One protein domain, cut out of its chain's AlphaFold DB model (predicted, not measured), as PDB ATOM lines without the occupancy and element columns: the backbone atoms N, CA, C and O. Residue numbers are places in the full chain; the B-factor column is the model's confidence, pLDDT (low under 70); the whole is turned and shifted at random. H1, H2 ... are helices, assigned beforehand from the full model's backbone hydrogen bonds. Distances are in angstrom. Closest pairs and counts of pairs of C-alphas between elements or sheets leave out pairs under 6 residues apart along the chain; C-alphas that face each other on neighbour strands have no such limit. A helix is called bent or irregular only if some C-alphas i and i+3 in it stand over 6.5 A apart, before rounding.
ATOM      1  N   SER A  94      13.560 -43.520 -26.170       98.12
ATOM      2  CA  SER A  94      14.414 -43.323 -24.989       98.12
ATOM      3  C   SER A  94      14.522 -41.860 -24.553       98.12
ATOM      4  O   SER A  94      14.420 -41.560 -23.369       98.12
ATOM      5  N   GLN A  95      14.642 -40.919 -25.494       98.00
ATOM      6  CA  GLN A  95      14.696 -39.486 -25.181       98.00
ATOM      7  C   GLN A  95      13.418 -38.974 -24.498       98.00
ATOM      8  O   GLN A  95      13.501 -38.247 -23.507       98.00
ATOM      9  N   GLY A  96      12.247 -39.362 -25.017       97.56
ATOM     10  CA  GLY A  96      10.948 -38.968 -24.470       97.56
ATOM     11  C   GLY A  96      10.705 -39.579 -23.094       97.56
ATOM     12  O   GLY A  96      10.329 -38.866 -22.164       97.56
ATOM     13  N   ILE A  97      11.019 -40.869 -22.934       98.31
ATOM     14  CA  ILE A  97      10.921 -41.551 -21.640       98.31
ATOM     15  C   ILE A  97      11.903 -40.961 -20.624       98.31
ATOM     16  O   ILE A  97      11.505 -40.670 -19.506       98.31
ATOM     17  N   ASN A  98      13.149 -40.668 -20.999       97.75
ATOM     18  CA  ASN A  98      14.102 -40.025 -20.089       97.75
ATOM     19  C   ASN A  98      13.647 -38.625 -19.653       97.75
ATOM     20  O   ASN A  98      13.918 -38.210 -18.528       97.75
ATOM     21  N   LEU A  99      12.967 -37.875 -20.528       97.62
ATOM     22  CA  LEU A  99      12.360 -36.602 -20.141       97.62
ATOM     23  C   LEU A  99      11.220 -36.809 -19.138       97.62
ATOM     24  O   LEU A  99      11.144 -36.062 -18.164       97.62
ATOM     25  N   PHE A 100      10.370 -37.812 -19.363       97.25
ATOM     26  CA  PHE A 100       9.334 -38.213 -18.412       97.25
ATOM     27  C   PHE A 100       9.941 -38.595 -17.053       97.25
ATOM     28  O   PHE A 100       9.549 -38.018 -16.044       97.25
ATOM     29  N   LEU A 101      10.961 -39.454 -17.030       92.44
ATOM     30  CA  LEU A 101      11.639 -39.902 -15.809       92.44
ATOM     31  C   LEU A 101      12.237 -38.740 -15.006       92.44
ATOM     32  O   LEU A 101      12.056 -38.679 -13.796       92.44
ATOM     33  N   ARG A 102      12.881 -37.766 -15.667       94.44
ATOM     34  CA  ARG A 102      13.381 -36.556 -14.987       94.44
ATOM     35  C   ARG A 102      12.260 -35.716 -14.378       94.44
ATOM     36  O   ARG A 102      12.435 -35.151 -13.305       94.44
ATOM     37  N   LYS A 103      11.117 -35.598 -15.064       93.00
ATOM     38  CA  LYS A 103       9.950 -34.895 -14.513       93.00
ATOM     39  C   LYS A 103       9.359 -35.655 -13.325       93.00
ATOM     40  O   LYS A 103       9.002 -35.016 -12.345       93.00
ATOM     41  N   ALA A 104       9.288 -36.984 -13.398       89.62
ATOM     42  CA  ALA A 104       8.833 -37.827 -12.298       89.62
ATOM     43  C   ALA A 104       9.732 -37.676 -11.056       89.62
ATOM     44  O   ALA A 104       9.218 -37.450  -9.965       89.62
ATOM     45  N   ASP A 105      11.054 -37.690 -11.233       85.25
ATOM     46  CA  ASP A 105      12.038 -37.491 -10.156       85.25
ATOM     47  C   ASP A 105      11.944 -36.091  -9.518       85.25
ATOM     48  O   ASP A 105      11.948 -35.931  -8.294       85.25
ATOM     49  N   LEU A 106      11.754 -35.055 -10.341       88.31
ATOM     50  CA  LEU A 106      11.539 -33.693  -9.853       88.31
ATOM     51  C   LEU A 106      10.234 -33.572  -9.049       88.31
ATOM     52  O   LEU A 106      10.216 -32.959  -7.984       88.31
ATOM     53  N   LEU A 107       9.148 -34.175  -9.538       87.00
ATOM     54  CA  LEU A 107       7.859 -34.211  -8.845       87.00
ATOM     55  C   LEU A 107       7.952 -34.948  -7.510       87.00
ATOM     56  O   LEU A 107       7.423 -34.468  -6.507       87.00
ATOM     57  N   GLN A 108       8.670 -36.070  -7.483       83.38
ATOM     58  CA  GLN A 108       8.980 -36.791  -6.256       83.38
ATOM     59  C   GLN A 108       9.775 -35.910  -5.285       83.38
ATOM     60  O   GLN A 108       9.454 -35.868  -4.102       83.38
ATOM     61  N   THR A 109      10.763 -35.159  -5.774       81.56
ATOM     62  CA  THR A 109      11.553 -34.239  -4.944       81.56
ATOM     63  C   THR A 109      10.689 -33.141  -4.321       81.56
ATOM     64  O   THR A 109      10.790 -32.912  -3.117       81.56
ATOM     65  N   TYR A 110       9.827 -32.479  -5.101       84.38
ATOM     66  CA  TYR A 110       8.902 -31.468  -4.569       84.38
ATOM     67  C   TYR A 110       7.981 -32.057  -3.512       84.38
ATOM     68  O   TYR A 110       7.820 -31.495  -2.430       84.38
ATOM     69  N   PHE A 111       7.437 -33.236  -3.794       80.12
ATOM     70  CA  PHE A 111       6.584 -33.925  -2.852       80.12
ATOM     71  C   PHE A 111       7.303 -34.251  -1.531       80.12
ATOM     72  O   PHE A 111       6.776 -33.948  -0.464       80.12
ATOM     73  N   LEU A 112       8.511 -34.826  -1.585       81.00
ATOM     74  CA  LEU A 112       9.281 -35.202  -0.390       81.00
ATOM     75  C   LEU A 112       9.680 -33.990   0.463       81.00
ATOM     76  O   LEU A 112       9.867 -34.123   1.668       81.00
ATOM     77  N   LYS A 113       9.778 -32.806  -0.146       84.50
ATOM     78  CA  LYS A 113      10.014 -31.533   0.551       84.50
ATOM     79  C   LYS A 113       8.744 -30.900   1.127       84.50
ATOM     80  O   LYS A 113       8.828 -29.845   1.747       84.50
ATOM     81  N   GLY A 114       7.577 -31.510   0.918       84.44
ATOM     82  CA  GLY A 114       6.285 -30.939   1.300       84.44
ATOM     83  C   GLY A 114       5.821 -29.789   0.398       84.44
ATOM     84  O   GLY A 114       4.848 -29.122   0.728       84.44
ATOM     85  N   GLU A 115       6.469 -29.562  -0.749       91.44
ATOM     86  CA  GLU A 115       6.107 -28.528  -1.731       91.44
ATOM     87  C   GLU A 115       4.954 -29.022  -2.631       91.44
ATOM     88  O   GLU A 115       5.086 -29.168  -3.851       91.44
ATOM     89  N   LEU A 116       3.816 -29.348  -2.012       90.06
ATOM     90  CA  LEU A 116       2.702 -30.056  -2.650       90.06
ATOM     91  C   LEU A 116       2.049 -29.249  -3.784       90.06
ATOM     92  O   LEU A 116       1.689 -29.822  -4.813       90.06
ATOM     93  N   GLU A 117       1.934 -27.929  -3.650       96.56
ATOM     94  CA  GLU A 117       1.397 -27.046  -4.689       96.56
ATOM     95  C   GLU A 117       2.305 -27.013  -5.922       96.56
ATOM     96  O   GLU A 117       1.819 -27.083  -7.055       96.56
ATOM     97  N   THR A 118       3.624 -26.966  -5.713       96.75
ATOM     98  CA  THR A 118       4.617 -27.031  -6.795       96.75
ATOM     99  C   THR A 118       4.561 -28.389  -7.488       96.75
ATOM    100  O   THR A 118       4.577 -28.452  -8.720       96.75
ATOM    101  N   ALA A 119       4.417 -29.477  -6.724       91.94
ATOM    102  CA  ALA A 119       4.201 -30.804  -7.290       91.94
ATOM    103  C   ALA A 119       2.914 -30.850  -8.136       91.94
ATOM    104  O   ALA A 119       2.946 -31.303  -9.280       91.94
ATOM    105  N   ALA A 120       1.796 -30.314  -7.638       93.94
ATOM    106  CA  ALA A 120       0.525 -30.297  -8.366       93.94
ATOM    107  C   ALA A 120       0.605 -29.474  -9.662       93.94
ATOM    108  O   ALA A 120       0.118 -29.910 -10.710       93.94
ATOM    109  N   ALA A 121       1.268 -28.316  -9.626       97.44
ATOM    110  CA  ALA A 121       1.546 -27.522 -10.821       97.44
ATOM    111  C   ALA A 121       2.438 -28.283 -11.818       97.44
ATOM    112  O   ALA A 121       2.185 -28.263 -13.025       97.44
ATOM    113  N   GLY A 122       3.442 -29.012 -11.327       96.62
ATOM    114  CA  GLY A 122       4.307 -29.843 -12.158       96.62
ATOM    115  C   GLY A 122       3.558 -30.987 -12.851       96.62
ATOM    116  O   GLY A 122       3.821 -31.252 -14.024       96.62
ATOM    117  N   VAL A 123       2.584 -31.621 -12.186       95.81
ATOM    118  CA  VAL A 123       1.732 -32.656 -12.803       95.81
ATOM    119  C   VAL A 123       0.876 -32.069 -13.918       95.81
ATOM    120  O   VAL A 123       0.832 -32.630 -15.012       95.81
ATOM    121  N   ARG A 124       0.258 -30.904 -13.695       97.44
ATOM    122  CA  ARG A 124      -0.495 -30.208 -14.751       97.44
ATOM    123  C   ARG A 124       0.400 -29.868 -15.938       97.44
ATOM    124  O   ARG A 124       0.026 -30.140 -17.073       97.44
ATOM    125  N   SER A 125       1.624 -29.400 -15.685       97.69
ATOM    126  CA  SER A 125       2.615 -29.162 -16.740       97.69
ATOM    127  C   SER A 125       2.989 -30.443 -17.501       97.69
ATOM    128  O   SER A 125       3.167 -30.404 -18.720       97.69
ATOM    129  N   VAL A 126       3.093 -31.598 -16.829       97.06
ATOM    130  CA  VAL A 126       3.268 -32.898 -17.503       97.06
ATOM    131  C   VAL A 126       2.081 -33.178 -18.422       97.06
ATOM    132  O   VAL A 126       2.299 -33.464 -19.595       97.06
ATOM    133  N   ILE A 127       0.846 -33.037 -17.937       97.50
ATOM    134  CA  ILE A 127      -0.365 -33.279 -18.737       97.50
ATOM    135  C   ILE A 127      -0.426 -32.336 -19.948       97.50
ATOM    136  O   ILE A 127      -0.716 -32.778 -21.056       97.50
ATOM    137  N   GLU A 128      -0.104 -31.056 -19.771       97.50
ATOM    138  CA  GLU A 128      -0.096 -30.057 -20.848       97.50
ATOM    139  C   GLU A 128       0.975 -30.337 -21.910       97.50
ATOM    140  O   GLU A 128       0.725 -30.173 -23.103       97.50
ATOM    141  N   THR A 129       2.173 -30.758 -21.496       96.94
ATOM    142  CA  THR A 129       3.323 -30.912 -22.407       96.94
ATOM    143  C   THR A 129       3.460 -32.308 -23.007       96.94
ATOM    144  O   THR A 129       3.973 -32.451 -24.116       96.94
ATOM    145  N   MET A 130       3.024 -33.344 -22.292       97.44
ATOM    146  CA  MET A 130       3.151 -34.748 -22.695       97.44
ATOM    147  C   MET A 130       1.805 -35.396 -23.020       97.44
ATOM    148  O   MET A 130       1.787 -36.433 -23.680       97.44
ATOM    149  N   GLY A 131       0.693 -34.780 -22.621       97.75
ATOM    150  CA  GLY A 131      -0.645 -35.345 -22.731       97.75
ATOM    151  C   GLY A 131      -1.042 -36.165 -21.503       97.75
ATOM    152  O   GLY A 131      -0.271 -36.394 -20.574       97.75
ATOM    153  N   TRP A 132      -2.282 -36.636 -21.527       97.94
ATOM    154  CA  TRP A 132      -2.865 -37.482 -20.500       97.94
ATOM    155  C   TRP A 132      -2.238 -38.876 -20.499       97.94
ATOM    156  O   TRP A 132      -2.161 -39.545 -21.532       97.94
ATOM    157  N   SER A 133      -1.869 -39.330 -19.310       96.81
ATOM    158  CA  SER A 133      -1.516 -40.707 -18.979       96.81
ATOM    159  C   SER A 133      -2.259 -41.097 -17.708       96.81
ATOM    160  O   SER A 133      -2.708 -40.230 -16.944       96.81
ATOM    161  N   PHE A 134      -2.402 -42.391 -17.457       93.62
ATOM    162  CA  PHE A 134      -2.919 -42.837 -16.172       93.62
ATOM    163  C   PHE A 134      -1.948 -42.464 -15.052       93.62
ATOM    164  O   PHE A 134      -2.411 -41.916 -14.062       93.62
ATOM    165  N   TRP A 135      -0.631 -42.598 -15.251       94.25
ATOM    166  CA  TRP A 135       0.378 -42.141 -14.283       94.25
ATOM    167  C   TRP A 135       0.142 -40.694 -13.813       94.25
ATOM    168  O   TRP A 135       0.066 -40.426 -12.614       94.25
ATOM    169  N   ALA A 136      -0.045 -39.754 -14.751       94.50
ATOM    170  CA  ALA A 136      -0.251 -38.347 -14.408       94.50
ATOM    171  C   ALA A 136      -1.614 -38.116 -13.744       94.50
ATOM    172  O   ALA A 136      -1.714 -37.343 -12.794       94.50
ATOM    173  N   THR A 137      -2.649 -38.820 -14.211       94.69
ATOM    174  CA  THR A 137      -3.995 -38.748 -13.625       94.69
ATOM    175  C   THR A 137      -3.983 -39.234 -12.175       94.69
ATOM    176  O   THR A 137      -4.528 -38.585 -11.290       94.69
ATOM    177  N   GLU A 138      -3.348 -40.373 -11.908       91.69
ATOM    178  CA  GLU A 138      -3.263 -40.959 -10.572       91.69
ATOM    179  C   GLU A 138      -2.549 -40.023  -9.592       91.69
ATOM    180  O   GLU A 138      -3.022 -39.836  -8.469       91.69
ATOM    181  N   LEU A 139      -1.459 -39.390 -10.038       90.50
ATOM    182  CA  LEU A 139      -0.712 -38.426  -9.238       90.50
ATOM    183  C   LEU A 139      -1.500 -37.126  -9.001       90.50
ATOM    184  O   LEU A 139      -1.478 -36.597  -7.890       90.50
ATOM    185  N   GLU A 140      -2.242 -36.636 -10.001       94.06
ATOM    186  CA  GLU A 140      -3.115 -35.465  -9.848       94.06
ATOM    187  C   GLU A 140      -4.186 -35.707  -8.775       94.06
ATOM    188  O   GLU A 140      -4.366 -34.873  -7.890       94.06
ATOM    189  N   PHE A 141      -4.853 -36.866  -8.791       90.50
ATOM    190  CA  PHE A 141      -5.857 -37.213  -7.777       90.50
ATOM    191  C   PHE A 141      -5.277 -37.299  -6.367       90.50
ATOM    192  O   PHE A 141      -5.895 -36.789  -5.430       90.50
ATOM    193  N   GLY A 142      -4.104 -37.920  -6.221       88.31
ATOM    194  CA  GLY A 142      -3.415 -38.000  -4.936       88.31
ATOM    195  C   GLY A 142      -3.073 -36.612  -4.392       88.31
ATOM    196  O   GLY A 142      -3.381 -36.303  -3.244       88.31
ATOM    197  N   LEU A 143      -2.517 -35.731  -5.227       89.06
ATOM    198  CA  LEU A 143      -2.162 -34.367  -4.818       89.06
ATOM    199  C   LEU A 143      -3.387 -33.501  -4.512       89.06
ATOM    200  O   LEU A 143      -3.364 -32.751  -3.539       89.06
ATOM    201  N   LEU A 144      -4.472 -33.623  -5.284       89.44
ATOM    202  CA  LEU A 144      -5.728 -32.928  -4.987       89.44
ATOM    203  C   LEU A 144      -6.290 -33.342  -3.626       89.44
ATOM    204  O   LEU A 144      -6.732 -32.475  -2.874       89.44
ATOM    205  N   GLN A 145      -6.238 -34.638  -3.304       90.06
ATOM    206  CA  GLN A 145      -6.686 -35.124  -2.002       90.06
ATOM    207  C   GLN A 145      -5.876 -34.513  -0.860       90.06
ATOM    208  O   GLN A 145      -6.441 -34.120   0.156       90.06
ATOM    209  N   LEU A 146      -4.562 -34.421  -1.026       86.94
ATOM    210  CA  LEU A 146      -3.666 -33.926   0.016       86.94
ATOM    211  C   LEU A 146      -3.762 -32.419   0.228       86.94
ATOM    212  O   LEU A 146      -3.705 -31.959   1.362       86.94
ATOM    213  N   LEU A 147      -3.897 -31.663  -0.860       90.81
ATOM    214  CA  LEU A 147      -3.955 -30.205  -0.818       90.81
ATOM    215  C   LEU A 147      -5.329 -29.685  -0.395       90.81
ATOM    216  O   LEU A 147      -5.420 -28.678   0.304       90.81
ATOM    217  N   TYR A 148      -6.398 -30.332  -0.861       93.31
ATOM    218  CA  TYR A 148      -7.738 -29.744  -0.835       93.31
ATOM    219  C   TYR A 148      -8.828 -30.675  -0.286       93.31
ATOM    220  O   TYR A 148      -9.970 -30.244  -0.136       93.31
ATOM    221  N   GLY A 149      -8.499 -31.933   0.017       90.19
ATOM    222  CA  GLY A 149      -9.436 -32.907   0.572       90.19
ATOM    223  C   GLY A 149     -10.445 -33.486  -0.429       90.19
ATOM    224  O   GLY A 149     -10.366 -33.296  -1.648       90.19
ATOM    225  N   ASP A 150     -11.415 -34.222   0.125       91.00
ATOM    226  CA  ASP A 150     -12.312 -35.097  -0.638       91.00
ATOM    227  C   ASP A 150     -13.233 -34.336  -1.605       91.00
ATOM    228  O   ASP A 150     -13.501 -34.827  -2.703       91.00
ATOM    229  N   ASP A 151     -13.711 -33.145  -1.235       95.56
ATOM    230  CA  ASP A 151     -14.699 -32.398  -2.026       95.56
ATOM    231  C   ASP A 151     -14.128 -31.950  -3.374       95.56
ATOM    232  O   ASP A 151     -14.707 -32.224  -4.429       95.56
ATOM    233  N   VAL A 152     -12.941 -31.337  -3.363       95.56
ATOM    234  CA  VAL A 152     -12.277 -30.876  -4.590       95.56
ATOM    235  C   VAL A 152     -11.896 -32.060  -5.477       95.56
ATOM    236  O   VAL A 152     -12.095 -32.003  -6.697       95.56
ATOM    237  N   ARG A 153     -11.418 -33.166  -4.889       94.19
ATOM    238  CA  ARG A 153     -11.143 -34.405  -5.632       94.19
ATOM    239  C   ARG A 153     -12.409 -34.950  -6.298       94.19
ATOM    240  O   ARG A 153     -12.372 -35.283  -7.484       94.19
ATOM    241  N   LYS A 154     -13.539 -35.011  -5.582       96.38
ATOM    242  CA  LYS A 154     -14.825 -35.497  -6.114       96.38
ATOM    243  C   LYS A 154     -15.334 -34.617  -7.254       96.38
ATOM    244  O   LYS A 154     -15.720 -35.150  -8.295       96.38
ATOM    245  N   THR A 155     -15.270 -33.289  -7.117       97.75
ATOM    246  CA  THR A 155     -15.616 -32.353  -8.202       97.75
ATOM    247  C   THR A 155     -14.723 -32.562  -9.425       97.75
ATOM    248  O   THR A 155     -15.215 -32.624 -10.556       97.75
ATOM    249  N   HIS A 156     -13.415 -32.733  -9.220       97.00
ATOM    250  CA  HIS A 156     -12.482 -33.013 -10.306       97.00
ATOM    251  C   HIS A 156     -12.788 -34.352 -11.000       97.00
ATOM    252  O   HIS A 156     -12.845 -34.402 -12.232       97.00
ATOM    253  N   SER A 157     -13.049 -35.413 -10.228       97.00
ATOM    254  CA  SER A 157     -13.470 -36.718 -10.748       97.00
ATOM    255  C   SER A 157     -14.723 -36.595 -11.601       97.00
ATOM    256  O   SER A 157     -14.747 -37.064 -12.738       97.00
ATOM    257  N   GLN A 158     -15.746 -35.906 -11.092       97.69
ATOM    258  CA  GLN A 158     -17.008 -35.721 -11.796       97.69
ATOM    259  C   GLN A 158     -16.805 -35.040 -13.153       97.69
ATOM    260  O   GLN A 158     -17.301 -35.541 -14.162       97.69
ATOM    261  N   ARG A 159     -15.989 -33.981 -13.208       97.19
ATOM    262  CA  ARG A 159     -15.633 -33.295 -14.458       97.19
ATOM    263  C   ARG A 159     -14.959 -34.232 -15.467       97.19
ATOM    264  O   ARG A 159     -15.330 -34.242 -16.643       97.19
ATOM    265  N   LEU A 160     -13.984 -35.038 -15.034       96.88
ATOM    266  CA  LEU A 160     -13.324 -36.000 -15.925       96.88
ATOM    267  C   LEU A 160     -14.299 -37.071 -16.421       96.88
ATOM    268  O   LEU A 160     -14.314 -37.378 -17.614       96.88
ATOM    269  N   ARG A 161     -15.153 -37.593 -15.535       97.00
ATOM    270  CA  ARG A 161     -16.190 -38.574 -15.873       97.00
ATOM    271  C   ARG A 161     -17.147 -38.027 -16.923       97.00
ATOM    272  O   ARG A 161     -17.371 -38.687 -17.931       97.00
ATOM    273  N   GLU A 162     -17.669 -36.821 -16.731       96.31
ATOM    274  CA  GLU A 162     -18.570 -36.167 -17.685       96.31
ATOM    275  C   GLU A 162     -17.911 -35.971 -19.052       96.31
ATOM    276  O   GLU A 162     -18.515 -36.300 -20.069       96.31
ATOM    277  N   SER A 163     -16.642 -35.549 -19.081       94.19
ATOM    278  CA  SER A 163     -15.891 -35.379 -20.334       94.19
ATOM    279  C   SER A 163     -15.581 -36.694 -21.064       94.19
ATOM    280  O   SER A 163     -15.317 -36.690 -22.267       94.19
ATOM    281  N   ALA A 164     -15.590 -37.819 -20.342       94.56
ATOM    282  CA  ALA A 164     -15.215 -39.127 -20.861       94.56
ATOM    283  C   ALA A 164     -16.402 -40.058 -21.114       94.56
ATOM    284  O   ALA A 164     -16.226 -41.067 -21.792       94.56
ATOM    285  N   ARG A 165     -17.600 -39.781 -20.587       88.69
ATOM    286  CA  ARG A 165     -18.766 -40.659 -20.769       88.69
ATOM    287  C   ARG A 165     -19.141 -40.805 -22.252       88.69
ATOM    288  O   ARG A 165     -19.078 -39.830 -22.998       88.69
ATOM    289  N   PRO A 166     -19.558 -42.010 -22.689       85.62
ATOM    290  CA  PRO A 166     -19.734 -43.258 -21.925       85.62
ATOM    291  C   PRO A 166     -18.489 -44.178 -21.924       85.62
ATOM    292  O   PRO A 166     -18.614 -45.393 -21.823       85.62
ATOM    293  N   ARG A 167     -17.280 -43.637 -22.100       88.69
ATOM    294  CA  ARG A 167     -16.059 -44.424 -22.335       88.69
ATOM    295  C   ARG A 167     -15.460 -44.993 -21.054       88.69
ATOM    296  O   ARG A 167     -15.692 -44.485 -19.957       88.69
ATOM    297  N   LEU A 168     -14.587 -45.989 -21.223       91.12
ATOM    298  CA  LEU A 168     -13.900 -46.674 -20.128       91.12
ATOM    299  C   LEU A 168     -13.060 -45.726 -19.253       91.12
ATOM    300  O   LEU A 168     -13.008 -45.907 -18.040       91.12
ATOM    301  N   ALA A 169     -12.507 -44.648 -19.818       93.19
ATOM    302  CA  ALA A 169     -11.839 -43.593 -19.049       93.19
ATOM    303  C   ALA A 169     -12.732 -42.985 -17.945       93.19
ATOM    304  O   ALA A 169     -12.241 -42.669 -16.863       93.19
ATOM    305  N   SER A 170     -14.054 -42.883 -18.155       94.62
ATOM    306  CA  SER A 170     -14.974 -42.432 -17.101       94.62
ATOM    307  C   SER A 170     -15.048 -43.420 -15.937       94.62
ATOM    308  O   SER A 170     -15.238 -42.988 -14.801       94.62
ATOM    309  N   LEU A 171     -14.952 -44.726 -16.191       92.88
ATOM    310  CA  LEU A 171     -14.879 -45.712 -15.117       92.88
ATOM    311  C   LEU A 171     -13.543 -45.587 -14.388       92.88
ATOM    312  O   LEU A 171     -13.528 -45.571 -13.163       92.88
ATOM    313  N   VAL A 172     -12.439 -45.428 -15.119       91.69
ATOM    314  CA  VAL A 172     -11.115 -45.284 -14.501       91.69
ATOM    315  C   VAL A 172     -11.046 -44.049 -13.595       91.69
ATOM    316  O   VAL A 172     -10.560 -44.156 -12.475       91.69
ATOM    317  N   ALA A 173     -11.620 -42.909 -13.996       94.50
ATOM    318  CA  ALA A 173     -11.720 -41.732 -13.122       94.50
ATOM    319  C   ALA A 173     -12.504 -42.005 -11.823       94.50
ATOM    320  O   ALA A 173     -12.158 -41.469 -10.770       94.50
ATOM    321  N   GLN A 174     -13.553 -42.837 -11.881       94.44
ATOM    322  CA  GLN A 174     -14.281 -43.266 -10.683       94.44
ATOM    323  C   GLN A 174     -13.416 -44.177  -9.808       94.44
ATOM    324  O   GLN A 174     -13.355 -43.978  -8.602       94.44
ATOM    325  N   VAL A 175     -12.736 -45.153 -10.409       91.44
ATOM    326  CA  VAL A 175     -11.870 -46.097  -9.689       91.44
ATOM    327  C   VAL A 175     -10.728 -45.356  -8.992       91.44
ATOM    328  O   VAL A 175     -10.504 -45.570  -7.807       91.44
ATOM    329  N   ILE A 176     -10.051 -44.430  -9.678       89.25
ATOM    330  CA  ILE A 176      -8.982 -43.613  -9.084       89.25
ATOM    331  C   ILE A 176      -9.541 -42.708  -7.976       89.25
ATOM    332  O   ILE A 176      -8.892 -42.551  -6.943       89.25
ATOM    333  N   ASN A 177     -10.736 -42.134  -8.152       92.25
ATOM    334  CA  ASN A 177     -11.392 -41.364  -7.093       92.25
ATOM    335  C   ASN A 177     -11.630 -42.206  -5.839       92.25
ATOM    336  O   ASN A 177     -11.269 -41.777  -4.751       92.25
ATOM    337  N   ASP A 178     -12.233 -43.382  -6.010       89.00
ATOM    338  CA  ASP A 178     -12.585 -44.274  -4.905       89.00
ATOM    339  C   ASP A 178     -11.335 -44.801  -4.201       89.00
ATOM    340  O   ASP A 178     -11.324 -44.922  -2.983       89.00
ATOM    341  N   ARG A 179     -10.259 -45.047  -4.957       87.19
ATOM    342  CA  ARG A 179      -8.960 -45.456  -4.409       87.19
ATOM    343  C   ARG A 179      -8.347 -44.409  -3.481       87.19
ATOM    344  O   ARG A 179      -7.613 -44.765  -2.570       87.19
ATOM    345  N   ASN A 180      -8.596 -43.129  -3.747       85.50
ATOM    346  CA  ASN A 180      -8.068 -42.022  -2.951       85.50
ATOM    347  C   ASN A 180      -9.050 -41.555  -1.863       85.50
ATOM    348  O   ASN A 180      -8.746 -40.589  -1.166       85.50
ATOM    349  N   ASP A 181     -10.219 -42.191  -1.734       83.25
ATOM    350  CA  ASP A 181     -11.244 -41.796  -0.772       83.25
ATOM    351  C   ASP A 181     -10.832 -42.150   0.659       83.25
ATOM    352  O   ASP A 181     -10.556 -43.307   0.971       83.25
ATOM    353  N   SER A 182     -10.813 -41.141   1.533       81.50
ATOM    354  CA  SER A 182     -10.383 -41.281   2.927       81.50
ATOM    355  C   SER A 182     -11.272 -42.223   3.750       81.50
ATOM    356  O   SER A 182     -10.846 -42.713   4.796       81.50
ATOM    357  N   LEU A 183     -12.495 -42.497   3.281       86.69
ATOM    358  CA  LEU A 183     -13.489 -43.321   3.968       86.69
ATOM    359  C   LEU A 183     -13.531 -44.771   3.471       86.69
ATOM    360  O   LEU A 183     -14.179 -45.612   4.098       86.69
ATOM    361  N   ILE A 184     -12.889 -45.080   2.342       80.81
ATOM    362  CA  ILE A 184     -12.921 -46.417   1.743       80.81
ATOM    363  C   ILE A 184     -11.636 -47.158   2.117       80.81
ATOM    364  O   ILE A 184     -10.542 -46.780   1.712       80.81
ATOM    365  N   SER A 185     -11.766 -48.258   2.864       83.88
ATOM    366  CA  SER A 185     -10.624 -49.140   3.136       83.88
ATOM    367  C   SER A 185     -10.132 -49.822   1.851       83.88
ATOM    368  O   SER A 185     -10.930 -50.090   0.947       83.88
ATOM    369  N   LEU A 186      -8.845 -50.187   1.773       77.94
ATOM    370  CA  LEU A 186      -8.328 -50.923   0.608       77.94
ATOM    371  C   LEU A 186      -9.073 -52.232   0.365       77.94
ATOM    372  O   LEU A 186      -9.355 -52.551  -0.785       77.94
ATOM    373  N   GLU A 187      -9.396 -52.990   1.411       81.19
ATOM    374  CA  GLU A 187     -10.109 -54.262   1.259       81.19
ATOM    375  C   GLU A 187     -11.491 -54.039   0.634       81.19
ATOM    376  O   GLU A 187     -11.851 -54.703  -0.340       81.19
ATOM    377  N   SER A 188     -12.224 -53.027   1.111       83.50
ATOM    378  CA  SER A 188     -13.509 -52.633   0.531       83.50
ATOM    379  C   SER A 188     -13.365 -52.158  -0.918       83.50
ATOM    380  O   SER A 188     -14.179 -52.521  -1.767       83.50
ATOM    381  N   PHE A 189     -12.326 -51.378  -1.227       86.94
ATOM    382  CA  PHE A 189     -12.042 -50.913  -2.585       86.94
ATOM    383  C   PHE A 189     -11.712 -52.070  -3.540       86.94
ATOM    384  O   PHE A 189     -12.264 -52.143  -4.640       86.94
ATOM    385  N   VAL A 190     -10.849 -52.998  -3.123       84.81
ATOM    386  CA  VAL A 190     -10.465 -54.175  -3.915       84.81
ATOM    387  C   VAL A 190     -11.664 -55.095  -4.120       84.81
ATOM    388  O   VAL A 190     -11.910 -55.506  -5.253       84.81
ATOM    389  N   SER A 191     -12.452 -55.367  -3.072       86.06
ATOM    390  CA  SER A 191     -13.693 -56.144  -3.185       86.06
ATOM    391  C   SER A 191     -14.644 -55.505  -4.194       86.06
ATOM    392  O   SER A 191     -15.124 -56.174  -5.104       86.06
ATOM    393  N   LYS A 192     -14.837 -54.184  -4.104       90.81
ATOM    394  CA  LYS A 192     -15.661 -53.427  -5.049       90.81
ATOM    395  C   LYS A 192     -15.161 -53.565  -6.491       90.81
ATOM    396  O   LYS A 192     -15.976 -53.724  -7.397       90.81
ATOM    397  N   CYS A 193     -13.851 -53.512  -6.728       89.38
ATOM    398  CA  CYS A 193     -13.284 -53.697  -8.067       89.38
ATOM    399  C   CYS A 193     -13.513 -55.120  -8.600       89.38
ATOM    400  O   CYS A 193     -13.957 -55.272  -9.738       89.38
ATOM    401  N   ASN A 194     -13.286 -56.137  -7.762       88.00
ATOM    402  CA  ASN A 194     -13.520 -57.544  -8.105       88.00
ATOM    403  C   ASN A 194     -15.000 -57.833  -8.401       88.00
ATOM    404  O   ASN A 194     -15.299 -58.714  -9.198       88.00
ATOM    405  N   ASP A 195     -15.925 -57.079  -7.804       90.38
ATOM    406  CA  ASP A 195     -17.354 -57.194  -8.096       90.38
ATOM    407  C   ASP A 195     -17.765 -56.451  -9.372       90.38
ATOM    408  O   ASP A 195     -18.616 -56.929 -10.125       90.38
ATOM    409  N   ILE A 196     -17.208 -55.258  -9.610       91.00
ATOM    410  CA  ILE A 196     -17.615 -54.388 -10.720       91.00
ATOM    411  C   ILE A 196     -17.047 -54.879 -12.047       91.00
ATOM    412  O   ILE A 196     -17.805 -54.969 -13.012       91.00
ATOM    413  N   PHE A 197     -15.745 -55.165 -12.134       91.00
ATOM    414  CA  PHE A 197     -15.094 -55.387 -13.429       91.00
ATOM    415  C   PHE A 197     -15.635 -56.594 -14.215       91.00
ATOM    416  O   PHE A 197     -15.963 -56.393 -15.389       91.00
ATOM    417  N   PRO A 198     -15.875 -57.775 -13.607       89.31
ATOM    418  CA  PRO A 198     -16.462 -58.912 -14.325       89.31
ATOM    419  C   PRO A 198     -17.875 -58.628 -14.858       89.31
ATOM    420  O   PRO A 198     -18.286 -59.135 -15.901       89.31
ATOM    421  N   ARG A 199     -18.645 -57.776 -14.164       91.69
ATOM    422  CA  ARG A 199     -20.034 -57.442 -14.535       91.69
ATOM    423  C   ARG A 199     -20.134 -56.488 -15.723       91.69
ATOM    424  O   ARG A 199     -21.227 -56.295 -16.250       91.69
ATOM    425  N   LEU A 200     -19.023 -55.890 -16.154       89.44
ATOM    426  CA  LEU A 200     -18.994 -54.987 -17.306       89.44
ATOM    427  C   LEU A 200     -19.025 -55.729 -18.649       89.44
ATOM    428  O   LEU A 200     -19.206 -55.081 -19.678       89.44
ATOM    429  N   GLY A 201     -18.837 -57.057 -18.656       89.88
ATOM    430  CA  GLY A 201     -18.808 -57.855 -19.886       89.88
ATOM    431  C   GLY A 201     -17.638 -57.495 -20.809       89.88
ATOM    432  O   GLY A 201     -17.785 -57.518 -22.031       89.88
ATOM    433  N   LEU A 202     -16.502 -57.097 -20.231       90.06
ATOM    434  CA  LEU A 202     -15.285 -56.754 -20.969       90.06
ATOM    435  C   LEU A 202     -14.525 -58.020 -21.393       90.06
ATOM    436  O   LEU A 202     -14.714 -59.098 -20.836       90.06
ATOM    437  N   GLU A 203     -13.630 -57.890 -22.376       91.19
ATOM    438  CA  GLU A 203     -12.663 -58.954 -22.673       91.19
ATOM    439  C   GLU A 203     -11.765 -59.188 -21.441       91.19
ATOM    440  O   GLU A 203     -11.324 -58.217 -20.819       91.19
ATOM    441  N   LYS A 204     -11.441 -60.454 -21.124       89.50
ATOM    442  CA  LYS A 204     -10.604 -60.843 -19.964       89.50
ATOM    443  C   LYS A 204      -9.315 -60.014 -19.860       89.50
ATOM    444  O   LYS A 204      -8.958 -59.548 -18.788       89.50
ATOM    445  N   THR A 205      -8.658 -59.756 -20.991       92.06
ATOM    446  CA  THR A 205      -7.438 -58.931 -21.069       92.06
ATOM    447  C   THR A 205      -7.646 -57.505 -20.554       92.06
ATOM    448  O   THR A 205      -6.792 -56.953 -19.866       92.06
ATOM    449  N   THR A 206      -8.803 -56.911 -20.855       91.88
ATOM    450  CA  THR A 206      -9.168 -55.565 -20.404       91.88
ATOM    451  C   THR A 206      -9.548 -55.571 -18.926       91.88
ATOM    452  O   THR A 206      -9.172 -54.656 -18.202       91.88
ATOM    453  N   GLU A 207     -10.264 -56.597 -18.466       91.12
ATOM    454  CA  GLU A 207     -10.616 -56.771 -17.052       91.12
ATOM    455  C   GLU A 207      -9.372 -56.892 -16.158       91.12
ATOM    456  O   GLU A 207      -9.256 -56.194 -15.147       91.12
ATOM    457  N   GLU A 208      -8.406 -57.718 -16.560       90.62
ATOM    458  CA  GLU A 208      -7.134 -57.873 -15.851       90.62
ATOM    459  C   GLU A 208      -6.324 -56.578 -15.857       90.62
ATOM    460  O   GLU A 208      -5.800 -56.174 -14.820       90.62
ATOM    461  N   TYR A 209      -6.277 -55.878 -16.994       92.50
ATOM    462  CA  TYR A 209      -5.625 -54.576 -17.072       92.50
ATOM    463  C   TYR A 209      -6.267 -53.551 -16.122       92.50
ATOM    464  O   TYR A 209      -5.559 -52.836 -15.413       92.50
ATOM    465  N   LEU A 210      -7.600 -53.486 -16.049       91.06
ATOM    466  CA  LEU A 210      -8.298 -52.594 -15.115       91.06
ATOM    467  C   LEU A 210      -8.039 -52.975 -13.656       91.06
ATOM    468  O   LEU A 210      -7.797 -52.092 -12.836       91.06
ATOM    469  N   SER A 211      -8.035 -54.270 -13.342       88.25
ATOM    470  CA  SER A 211      -7.702 -54.789 -12.009       88.25
ATOM    471  C   SER A 211      -6.283 -54.401 -11.596       88.25
ATOM    472  O   SER A 211      -6.061 -53.916 -10.480       88.25
ATOM    473  N   TYR A 212      -5.343 -54.525 -12.532       87.69
ATOM    474  CA  TYR A 212      -3.965 -54.092 -12.378       87.69
ATOM    475  C   TYR A 212      -3.847 -52.577 -12.171       87.69
ATOM    476  O   TYR A 212      -3.173 -52.150 -11.238       87.69
ATOM    477  N   ARG A 213      -4.537 -51.739 -12.956       85.94
ATOM    478  CA  ARG A 213      -4.515 -50.278 -12.740       85.94
ATOM    479  C   ARG A 213      -5.186 -49.864 -11.433       85.94
ATOM    480  O   ARG A 213      -4.740 -48.920 -10.791       85.94
ATOM    481  N   ALA A 214      -6.242 -50.561 -11.022       83.94
ATOM    482  CA  ALA A 214      -6.957 -50.255  -9.790       83.94
ATOM    483  C   ALA A 214      -6.106 -50.551  -8.550       83.94
ATOM    484  O   ALA A 214      -5.977 -49.698  -7.674       83.94
ATOM    485  N   SER A 215      -5.521 -51.749  -8.487       78.88
ATOM    486  CA  SER A 215      -4.949 -52.310  -7.253       78.88
ATOM    487  C   SER A 215      -3.462 -52.660  -7.334       78.88
ATOM    488  O   SER A 215      -2.853 -52.991  -6.322       78.88
ATOM    489  N   GLY A 216      -2.865 -52.628  -8.526       76.25
ATOM    490  CA  GLY A 216      -1.518 -53.145  -8.765       76.25
ATOM    491  C   GLY A 216      -1.413 -54.670  -8.697       76.25
ATOM    492  O   GLY A 216      -0.306 -55.203  -8.741       76.25
ATOM    493  N   ARG A 217      -2.540 -55.380  -8.571       72.56
ATOM    494  CA  ARG A 217      -2.569 -56.834  -8.434       72.56
ATOM    495  C   ARG A 217      -2.248 -57.516  -9.760       72.56
ATOM    496  O   ARG A 217      -2.797 -57.169 -10.802       72.56
ATOM    497  N   ILE A 218      -1.404 -58.537  -9.673       77.50
ATOM    498  CA  ILE A 218      -1.107 -59.480 -10.748       77.50
ATOM    499  C   ILE A 218      -1.668 -60.818 -10.282       77.50
ATOM    500  O   ILE A 218      -1.224 -61.345  -9.265       77.50
ATOM    501  N   SER A 219      -2.698 -61.320 -10.962       72.88
ATOM    502  CA  SER A 219      -3.391 -62.551 -10.568       72.88
ATOM    503  C   SER A 219      -2.562 -63.798 -10.847       72.88
ATOM    504  O   SER A 219      -2.425 -64.630  -9.956       72.88
ATOM    505  N   ASP A 220      -2.003 -63.908 -12.054       83.44
ATOM    506  CA  ASP A 220      -1.248 -65.084 -12.477       83.44
ATOM    507  C   ASP A 220      -0.097 -64.693 -13.416       83.44
ATOM    508  O   ASP A 220      -0.302 -64.136 -14.496       83.44
ATOM    509  N   LEU A 221       1.141 -64.948 -12.991       82.44
ATOM    510  CA  LEU A 221       2.324 -64.752 -13.827       82.44
ATOM    511  C   LEU A 221       2.656 -66.101 -14.483       82.44
ATOM    512  O   LEU A 221       2.903 -67.054 -13.746       82.44
ATOM    513  N   PRO A 222       2.766 -66.202 -15.824       92.31
ATOM    514  CA  PRO A 222       3.046 -65.113 -16.769       92.31
ATOM    515  C   PRO A 222       1.840 -64.474 -17.486       92.31
ATOM    516  O   PRO A 222       2.011 -63.411 -18.084       92.31
ATOM    517  N   GLU A 223       0.656 -65.092 -17.461       94.06
ATOM    518  CA  GLU A 223      -0.473 -64.727 -18.336       94.06
ATOM    519  C   GLU A 223      -0.965 -63.288 -18.118       94.06
ATOM    520  O   GLU A 223      -1.033 -62.506 -19.069       94.06
ATOM    521  N   SER A 224      -1.236 -62.897 -16.870       90.25
ATOM    522  CA  SER A 224      -1.816 -61.582 -16.576       90.25
ATOM    523  C   SER A 224      -0.899 -60.440 -16.999       90.25
ATOM    524  O   SER A 224      -1.361 -59.405 -17.475       90.25
ATOM    525  N   MET A 225       0.418 -60.627 -16.895       93.81
ATOM    526  CA  MET A 225       1.361 -59.589 -17.294       93.81
ATOM    527  C   MET A 225       1.481 -59.452 -18.815       93.81
ATOM    528  O   MET A 225       1.626 -58.342 -19.326       93.81
ATOM    529  N   ALA A 226       1.339 -60.553 -19.556       96.81
ATOM    530  CA  ALA A 226       1.231 -60.488 -21.009       96.81
ATOM    531  C   ALA A 226      -0.037 -59.731 -21.445       96.81
ATOM    532  O   ALA A 226       0.021 -58.875 -22.332       96.81
ATOM    533  N   ASN A 227      -1.162 -59.980 -20.770       96.12
ATOM    534  CA  ASN A 227      -2.436 -59.302 -21.019       96.12
ATOM    535  C   ASN A 227      -2.360 -57.796 -20.729       96.12
ATOM    536  O   ASN A 227      -2.857 -56.985 -21.520       96.12
ATOM    537  N   ILE A 228      -1.688 -57.414 -19.639       95.31
ATOM    538  CA  ILE A 228      -1.431 -56.014 -19.279       95.31
ATOM    539  C   ILE A 228      -0.617 -55.321 -20.377       95.31
ATOM    540  O   ILE A 228      -1.062 -54.299 -20.898       95.31
ATOM    541  N   LEU A 229       0.522 -55.885 -20.793       97.50
ATOM    542  CA  LEU A 229       1.374 -55.284 -21.828       97.50
ATOM    543  C   LEU A 229       0.654 -55.157 -23.181       97.50
ATOM    544  O   LEU A 229       0.743 -54.116 -23.837       97.50
ATOM    545  N   ALA A 230      -0.106 -56.180 -23.580       97.00
ATOM    546  CA  ALA A 230      -0.880 -56.169 -24.821       97.00
ATOM    547  C   ALA A 230      -2.013 -55.125 -24.825       97.00
ATOM    548  O   ALA A 230      -2.438 -54.673 -25.896       97.00
ATOM    549  N   THR A 231      -2.496 -54.743 -23.640       95.62
ATOM    550  CA  THR A 231      -3.530 -53.717 -23.462       95.62
ATOM    551  C   THR A 231      -2.928 -52.315 -23.372       95.62
ATOM    552  O   THR A 231      -3.435 -51.387 -24.002       95.62
ATOM    553  N   ASP A 232      -1.825 -52.148 -22.641       95.50
ATOM    554  CA  ASP A 232      -1.316 -50.825 -22.268       95.50
ATOM    555  C   ASP A 232      -0.541 -50.106 -23.385       95.50
ATOM    556  O   ASP A 232      -0.457 -48.877 -23.410       95.50
ATOM    557  N   ILE A 233      -0.044 -50.854 -24.375       96.56
ATOM    558  CA  ILE A 233       0.753 -50.338 -25.501       96.56
ATOM    559  C   ILE A 233       0.134 -49.138 -26.236       96.56
ATOM    560  O   ILE A 233       0.852 -48.314 -26.805       96.56
ATOM    561  N   PHE A 234      -1.196 -49.021 -26.242       94.69
ATOM    562  CA  PHE A 234      -1.906 -47.949 -26.940       94.69
ATOM    563  C   PHE A 234      -2.435 -46.843 -26.032       94.69
ATOM    564  O   PHE A 234      -3.112 -45.954 -26.551       94.69
ATOM    565  N   ASN A 235      -2.146 -46.846 -24.731       94.00
ATOM    566  CA  ASN A 235      -2.561 -45.772 -23.828       94.00
ATOM    567  C   ASN A 235      -1.616 -44.574 -23.932       94.00
ATOM    568  O   ASN A 235      -1.913 -43.606 -24.639       94.00
ATOM    569  N   SER A 236      -0.467 -44.656 -23.275       96.44
ATOM    570  CA  SER A 236       0.586 -43.648 -23.319       96.44
ATOM    571  C   SER A 236       1.950 -44.329 -23.246       96.44
ATOM    572  O   SER A 236       2.075 -45.412 -22.675       96.44
ATOM    573  N   LEU A 237       2.983 -43.709 -23.822       97.12
ATOM    574  CA  LEU A 237       4.344 -44.238 -23.697       97.12
ATOM    575  C   LEU A 237       4.825 -44.352 -22.236       97.12
ATOM    576  O   LEU A 237       5.411 -45.387 -21.925       97.12
ATOM    577  N   PRO A 238       4.591 -43.368 -21.339       96.94
ATOM    578  CA  PRO A 238       4.900 -43.497 -19.919       96.94
ATOM    579  C   PRO A 238       4.197 -44.677 -19.255       96.94
ATOM    580  O   PRO A 238       4.865 -45.464 -18.599       96.94
ATOM    581  N   ASP A 239       2.886 -44.849 -19.459       96.62
ATOM    582  CA  ASP A 239       2.150 -45.969 -18.854       96.62
ATOM    583  C   ASP A 239       2.689 -47.316 -19.346       96.62
ATOM    584  O   ASP A 239       2.986 -48.193 -18.539       96.62
ATOM    585  N   TYR A 240       2.907 -47.449 -20.660       98.31
ATOM    586  CA  TYR A 240       3.438 -48.684 -21.229       98.31
ATOM    587  C   TYR A 240       4.858 -48.991 -20.739       98.31
ATOM    588  O   TYR A 240       5.194 -50.148 -20.493       98.31
ATOM    589  N   TYR A 241       5.687 -47.958 -20.572       98.38
ATOM    590  CA  TYR A 241       7.015 -48.093 -19.990       98.38
ATOM    591  C   TYR A 241       6.958 -48.540 -18.523       98.38
ATOM    592  O   TYR A 241       7.670 -49.472 -18.155       98.38
ATOM    593  N   GLU A 242       6.102 -47.933 -17.699       95.69
ATOM    594  CA  GLU A 242       5.929 -48.341 -16.298       95.69
ATOM    595  C   GLU A 242       5.454 -49.798 -16.209       95.69
ATOM    596  O   GLU A 242       6.083 -50.604 -15.526       95.69
ATOM    597  N   SER A 243       4.451 -50.184 -17.005       95.56
ATOM    598  CA  SER A 243       3.990 -51.576 -17.096       95.56
ATOM    599  C   SER A 243       5.083 -52.543 -17.570       95.56
ATOM    600  O   SER A 243       5.154 -53.674 -17.094       95.56
ATOM    601  N   PHE A 244       5.978 -52.116 -18.466       98.06
ATOM    602  CA  PHE A 244       7.146 -52.905 -18.867       98.06
ATOM    603  C   PHE A 244       8.144 -53.104 -17.716       98.06
ATOM    604  O   PHE A 244       8.626 -54.222 -17.506       98.06
ATOM    605  N   VAL A 245       8.456 -52.042 -16.968       94.81
ATOM    606  CA  VAL A 245       9.350 -52.116 -15.802       94.81
ATOM    607  C   VAL A 245       8.756 -53.047 -14.745       94.81
ATOM    608  O   VAL A 245       9.460 -53.929 -14.248       94.81
ATOM    609  N   ASP A 246       7.455 -52.922 -14.471       89.69
ATOM    610  CA  ASP A 246       6.723 -53.788 -13.544       89.69
ATOM    611  C   ASP A 246       6.733 -55.251 -13.993       89.69
ATOM    612  O   ASP A 246       6.935 -56.153 -13.175       89.69
ATOM    613  N   ALA A 247       6.573 -55.503 -15.294       93.50
ATOM    614  CA  ALA A 247       6.644 -56.844 -15.857       93.50
ATOM    615  C   ALA A 247       8.026 -57.475 -15.644       93.50
ATOM    616  O   ALA A 247       8.125 -58.606 -15.165       93.50
ATOM    617  N   CYS A 248       9.100 -56.740 -15.941       91.12
ATOM    618  CA  CYS A 248      10.464 -57.237 -15.761       91.12
ATOM    619  C   CYS A 248      10.799 -57.464 -14.280       91.12
ATOM    620  O   CYS A 248      11.395 -58.488 -13.939       91.12
ATOM    621  N   ALA A 249      10.384 -56.554 -13.393       86.19
ATOM    622  CA  ALA A 249      10.542 -56.716 -11.950       86.19
ATOM    623  C   ALA A 249       9.776 -57.945 -11.435       86.19
ATOM    624  O   ALA A 249      10.332 -58.764 -10.704       86.19
ATOM    625  N   SER A 250       8.535 -58.138 -11.888       84.62
ATOM    626  CA  SER A 250       7.716 -59.300 -11.524       84.62
ATOM    627  C   SER A 250       8.353 -60.610 -11.987       84.62
ATOM    628  O   SER A 250       8.405 -61.576 -11.230       84.62
ATOM    629  N   VAL A 251       8.911 -60.646 -13.201       87.19
ATOM    630  CA  VAL A 251       9.674 -61.804 -13.691       87.19
ATOM    631  C   VAL A 251      10.919 -62.049 -12.842       87.19
ATOM    632  O   VAL A 251      11.194 -63.195 -12.486       87.19
ATOM    633  N   ALA A 252      11.656 -60.998 -12.483       82.06
ATOM    634  CA  ALA A 252      12.857 -61.119 -11.665       82.06
ATOM    635  C   ALA A 252      12.566 -61.728 -10.283       82.06
ATOM    636  O   ALA A 252      13.331 -62.582  -9.825       82.06
ATOM    637  N   ILE A 253      11.451 -61.328  -9.665       80.31
ATOM    638  CA  ILE A 253      11.054 -61.738  -8.313       80.31
ATOM    639  C   ILE A 253      10.379 -63.117  -8.318       80.31
ATOM    640  O   ILE A 253      10.777 -63.997  -7.547       80.31
ATOM    641  N   TYR A 254       9.377 -63.310  -9.181       79.81
ATOM    642  CA  TYR A 254       8.422 -64.418  -9.080       79.81
ATOM    643  C   TYR A 254       8.607 -65.510 -10.135       79.81
ATOM    644  O   TYR A 254       8.289 -66.670  -9.869       79.81
ATOM    645  N   SER A 255       9.115 -65.186 -11.329       81.12
ATOM    646  CA  SER A 255       9.217 -66.187 -12.394       81.12
ATOM    647  C   SER A 255      10.355 -67.168 -12.128       81.12
ATOM    648  O   SER A 255      11.508 -66.774 -11.920       81.12
ATOM    649  N   LYS A 256      10.023 -68.459 -12.198       82.19
ATOM    650  CA  LYS A 256      10.978 -69.577 -12.176       82.19
ATOM    651  C   LYS A 256      11.406 -70.014 -13.583       82.19
ATOM    652  O   LYS A 256      12.384 -70.735 -13.736       82.19
ATOM    653  N   GLU A 257      10.695 -69.579 -14.623       88.06
ATOM    654  CA  GLU A 257      10.935 -70.030 -15.992       88.06
ATOM    655  C   GLU A 257      12.177 -69.351 -16.592       88.06
ATOM    656  O   GLU A 257      12.198 -68.139 -16.826       88.06
ATOM    657  N   ARG A 258      13.209 -70.145 -16.911       89.50
ATOM    658  CA  ARG A 258      14.483 -69.641 -17.458       89.50
ATOM    659  C   ARG A 258      14.304 -68.829 -18.741       89.50
ATOM    660  O   ARG A 258      14.958 -67.802 -18.896       89.50
ATOM    661  N   ALA A 259      13.421 -69.263 -19.642       92.19
ATOM    662  CA  ALA A 259      13.185 -68.578 -20.912       92.19
ATOM    663  C   ALA A 259      12.605 -67.169 -20.704       92.19
ATOM    664  O   ALA A 259      13.107 -66.205 -21.279       92.19
ATOM    665  N   THR A 260      11.605 -67.036 -19.831       93.25
ATOM    666  CA  THR A 260      10.984 -65.745 -19.505       93.25
ATOM    667  C   THR A 260      11.948 -64.824 -18.752       93.25
ATOM    668  O   THR A 260      12.032 -63.639 -19.073       93.25
ATOM    669  N   ARG A 261      12.756 -65.359 -17.826       93.62
ATOM    670  CA  ARG A 261      13.828 -64.594 -17.161       93.62
ATOM    671  C   ARG A 261      14.886 -64.089 -18.144       93.62
ATOM    672  O   ARG A 261      15.256 -62.920 -18.082       93.62
ATOM    673  N   SER A 262      15.341 -64.945 -19.065       94.50
ATOM    674  CA  SER A 262      16.299 -64.562 -20.112       94.50
ATOM    675  C   SER A 262      15.734 -63.452 -20.993       94.50
ATOM    676  O   SER A 262      16.409 -62.456 -21.228       94.50
ATOM    677  N   ALA A 263      14.472 -63.572 -21.411       95.88
ATOM    678  CA  ALA A 263      13.819 -62.550 -22.223       95.88
ATOM    679  C   ALA A 263      13.684 -61.207 -21.487       95.88
ATOM    680  O   ALA A 263      13.915 -60.163 -22.091       95.88
ATOM    681  N   ALA A 264      13.366 -61.213 -20.187       96.00
ATOM    682  CA  ALA A 264      13.342 -59.993 -19.377       96.00
ATOM    683  C   ALA A 264      14.731 -59.342 -19.268       96.00
ATOM    684  O   ALA A 264      14.844 -58.115 -19.339       96.00
ATOM    685  N   LEU A 265      15.792 -60.148 -19.131       95.75
ATOM    686  CA  LEU A 265      17.167 -59.655 -19.072       95.75
ATOM    687  C   LEU A 265      17.571 -59.025 -20.408       95.75
ATOM    688  O   LEU A 265      18.025 -57.883 -20.433       95.75
ATOM    689  N   ASP A 266      17.323 -59.723 -21.517       96.56
ATOM    690  CA  ASP A 266      17.613 -59.235 -22.866       96.56
ATOM    691  C   ASP A 266      16.832 -57.956 -23.194       96.56
ATOM    692  O   ASP A 266      17.376 -57.025 -23.794       96.56
ATOM    693  N   ALA A 267      15.560 -57.888 -22.797       97.69
ATOM    694  CA  ALA A 267      14.711 -56.713 -22.960       97.69
ATOM    695  C   ALA A 267      15.233 -55.515 -22.147       97.69
ATOM    696  O   ALA A 267      15.322 -54.400 -22.667       97.69
ATOM    697  N   THR A 268      15.643 -55.748 -20.897       96.19
ATOM    698  CA  THR A 268      16.249 -54.723 -20.033       96.19
ATOM    699  C   THR A 268      17.564 -54.211 -20.626       96.19
ATOM    700  O   THR A 268      17.765 -53.001 -20.752       96.19
ATOM    701  N   ASP A 269      18.434 -55.118 -21.081       96.81
ATOM    702  CA  ASP A 269      19.707 -54.781 -21.720       96.81
ATOM    703  C   ASP A 269      19.512 -53.968 -23.007       96.81
ATOM    704  O   ASP A 269      20.290 -53.049 -23.282       96.81
ATOM    705  N   GLN A 270      18.480 -54.278 -23.797       97.38
ATOM    706  CA  GLN A 270      18.123 -53.505 -24.989       97.38
ATOM    707  C   GLN A 270      17.757 -52.057 -24.644       97.38
ATOM    708  O   GLN A 270      18.266 -51.142 -25.292       97.38
ATOM    709  N   LEU A 271      16.947 -51.828 -23.607       98.19
ATOM    710  CA  LEU A 271      16.597 -50.473 -23.169       98.19
ATOM    711  C   LEU A 271      17.813 -49.707 -22.638       98.19
ATOM    712  O   LEU A 271      18.021 -48.553 -23.019       98.19
ATOM    713  N   CYS A 272      18.662 -50.342 -21.825       95.75
ATOM    714  CA  CYS A 272      19.905 -49.717 -21.366       95.75
ATOM    715  C   CYS A 272      20.792 -49.302 -22.554       95.75
ATOM    716  O   CYS A 272      21.267 -48.168 -22.604       95.75
ATOM    717  N   LYS A 273      20.953 -50.175 -23.559       97.56
ATOM    718  CA  LYS A 273      21.704 -49.872 -24.793       97.56
ATOM    719  C   LYS A 273      21.057 -48.763 -25.629       97.56
ATOM    720  O   LYS A 273      21.771 -48.001 -26.273       97.56
ATOM    721  N   ALA A 274      19.729 -48.643 -25.606       97.69
ATOM    722  CA  ALA A 274      18.994 -47.561 -26.263       97.69
ATOM    723  C   ALA A 274      19.098 -46.205 -25.529       97.69
ATOM    724  O   ALA A 274      18.596 -45.194 -26.030       97.69
TER     725      ALA A 274
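What this domain is: This is residues 94 to 274 of the 397 residues of an uncharacterized protein of Nitrosospira sp. Nsp2 (UniProt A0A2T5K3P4). The longest helix, H3, folds back as two arms in a compact loop of helical hairpins: H2 packs on H3a and H1 on H2, while H3b leads through H4, H5, H6 and H7 to H8, which returns to the start of H1. H9 packs on H8. The 181 printed residues include nine named helices, H1 to H9 in order, and no named strand: all helix. The radius of gyration of the C-alphas is 17.2 A; the spans are 50 by 39 by 27 A.

How they stand to each other: Start at H3, residues 134 to 164, assigned as one helix by its hydrogen bonds but bent, C-alphas 147 and 150 being 9.7 A apart; its arms are H3a, residues 134 to 147, and H3b, residues 150 to 164. H2, residues 116 to 130, touches H3a, closest C-alphas Ala 120 and Leu 143, 6.0 A. H1, residues 94 to 112, forms a hairpin with H2. H4, residues 168 to 179, H5, residues 186 to 199, and H6, residues 204 to 215, are an up and down bundle, each running against the one before. H5 is only just irregular, C-alphas 195 and 198 being 6.52 A apart. H7, residues 223 to 232, is about perpendicular to H6, 85 degrees. The hub H8, residues 237 to 254, touches four helices, among them H9, residues 258 to 273. O i to N i+4 pairs are within hydrogen-bond range throughout, but for H5, 8 of 10.

Where its parts are: Find C-alpha 94 at (14.414, -43.323, -24.989); H1 runs 26.4 A from there. H8 is 25.2 A long; H9 ends at C-alpha 273, (21.704, -49.872, -24.793).

The domain as a whole: The C-alphas farthest apart, Asp 151 and Arg 258, are 49.8 A apart. The printed part has no cut, no link is long, and no printed residue is under 70 in pLDDT.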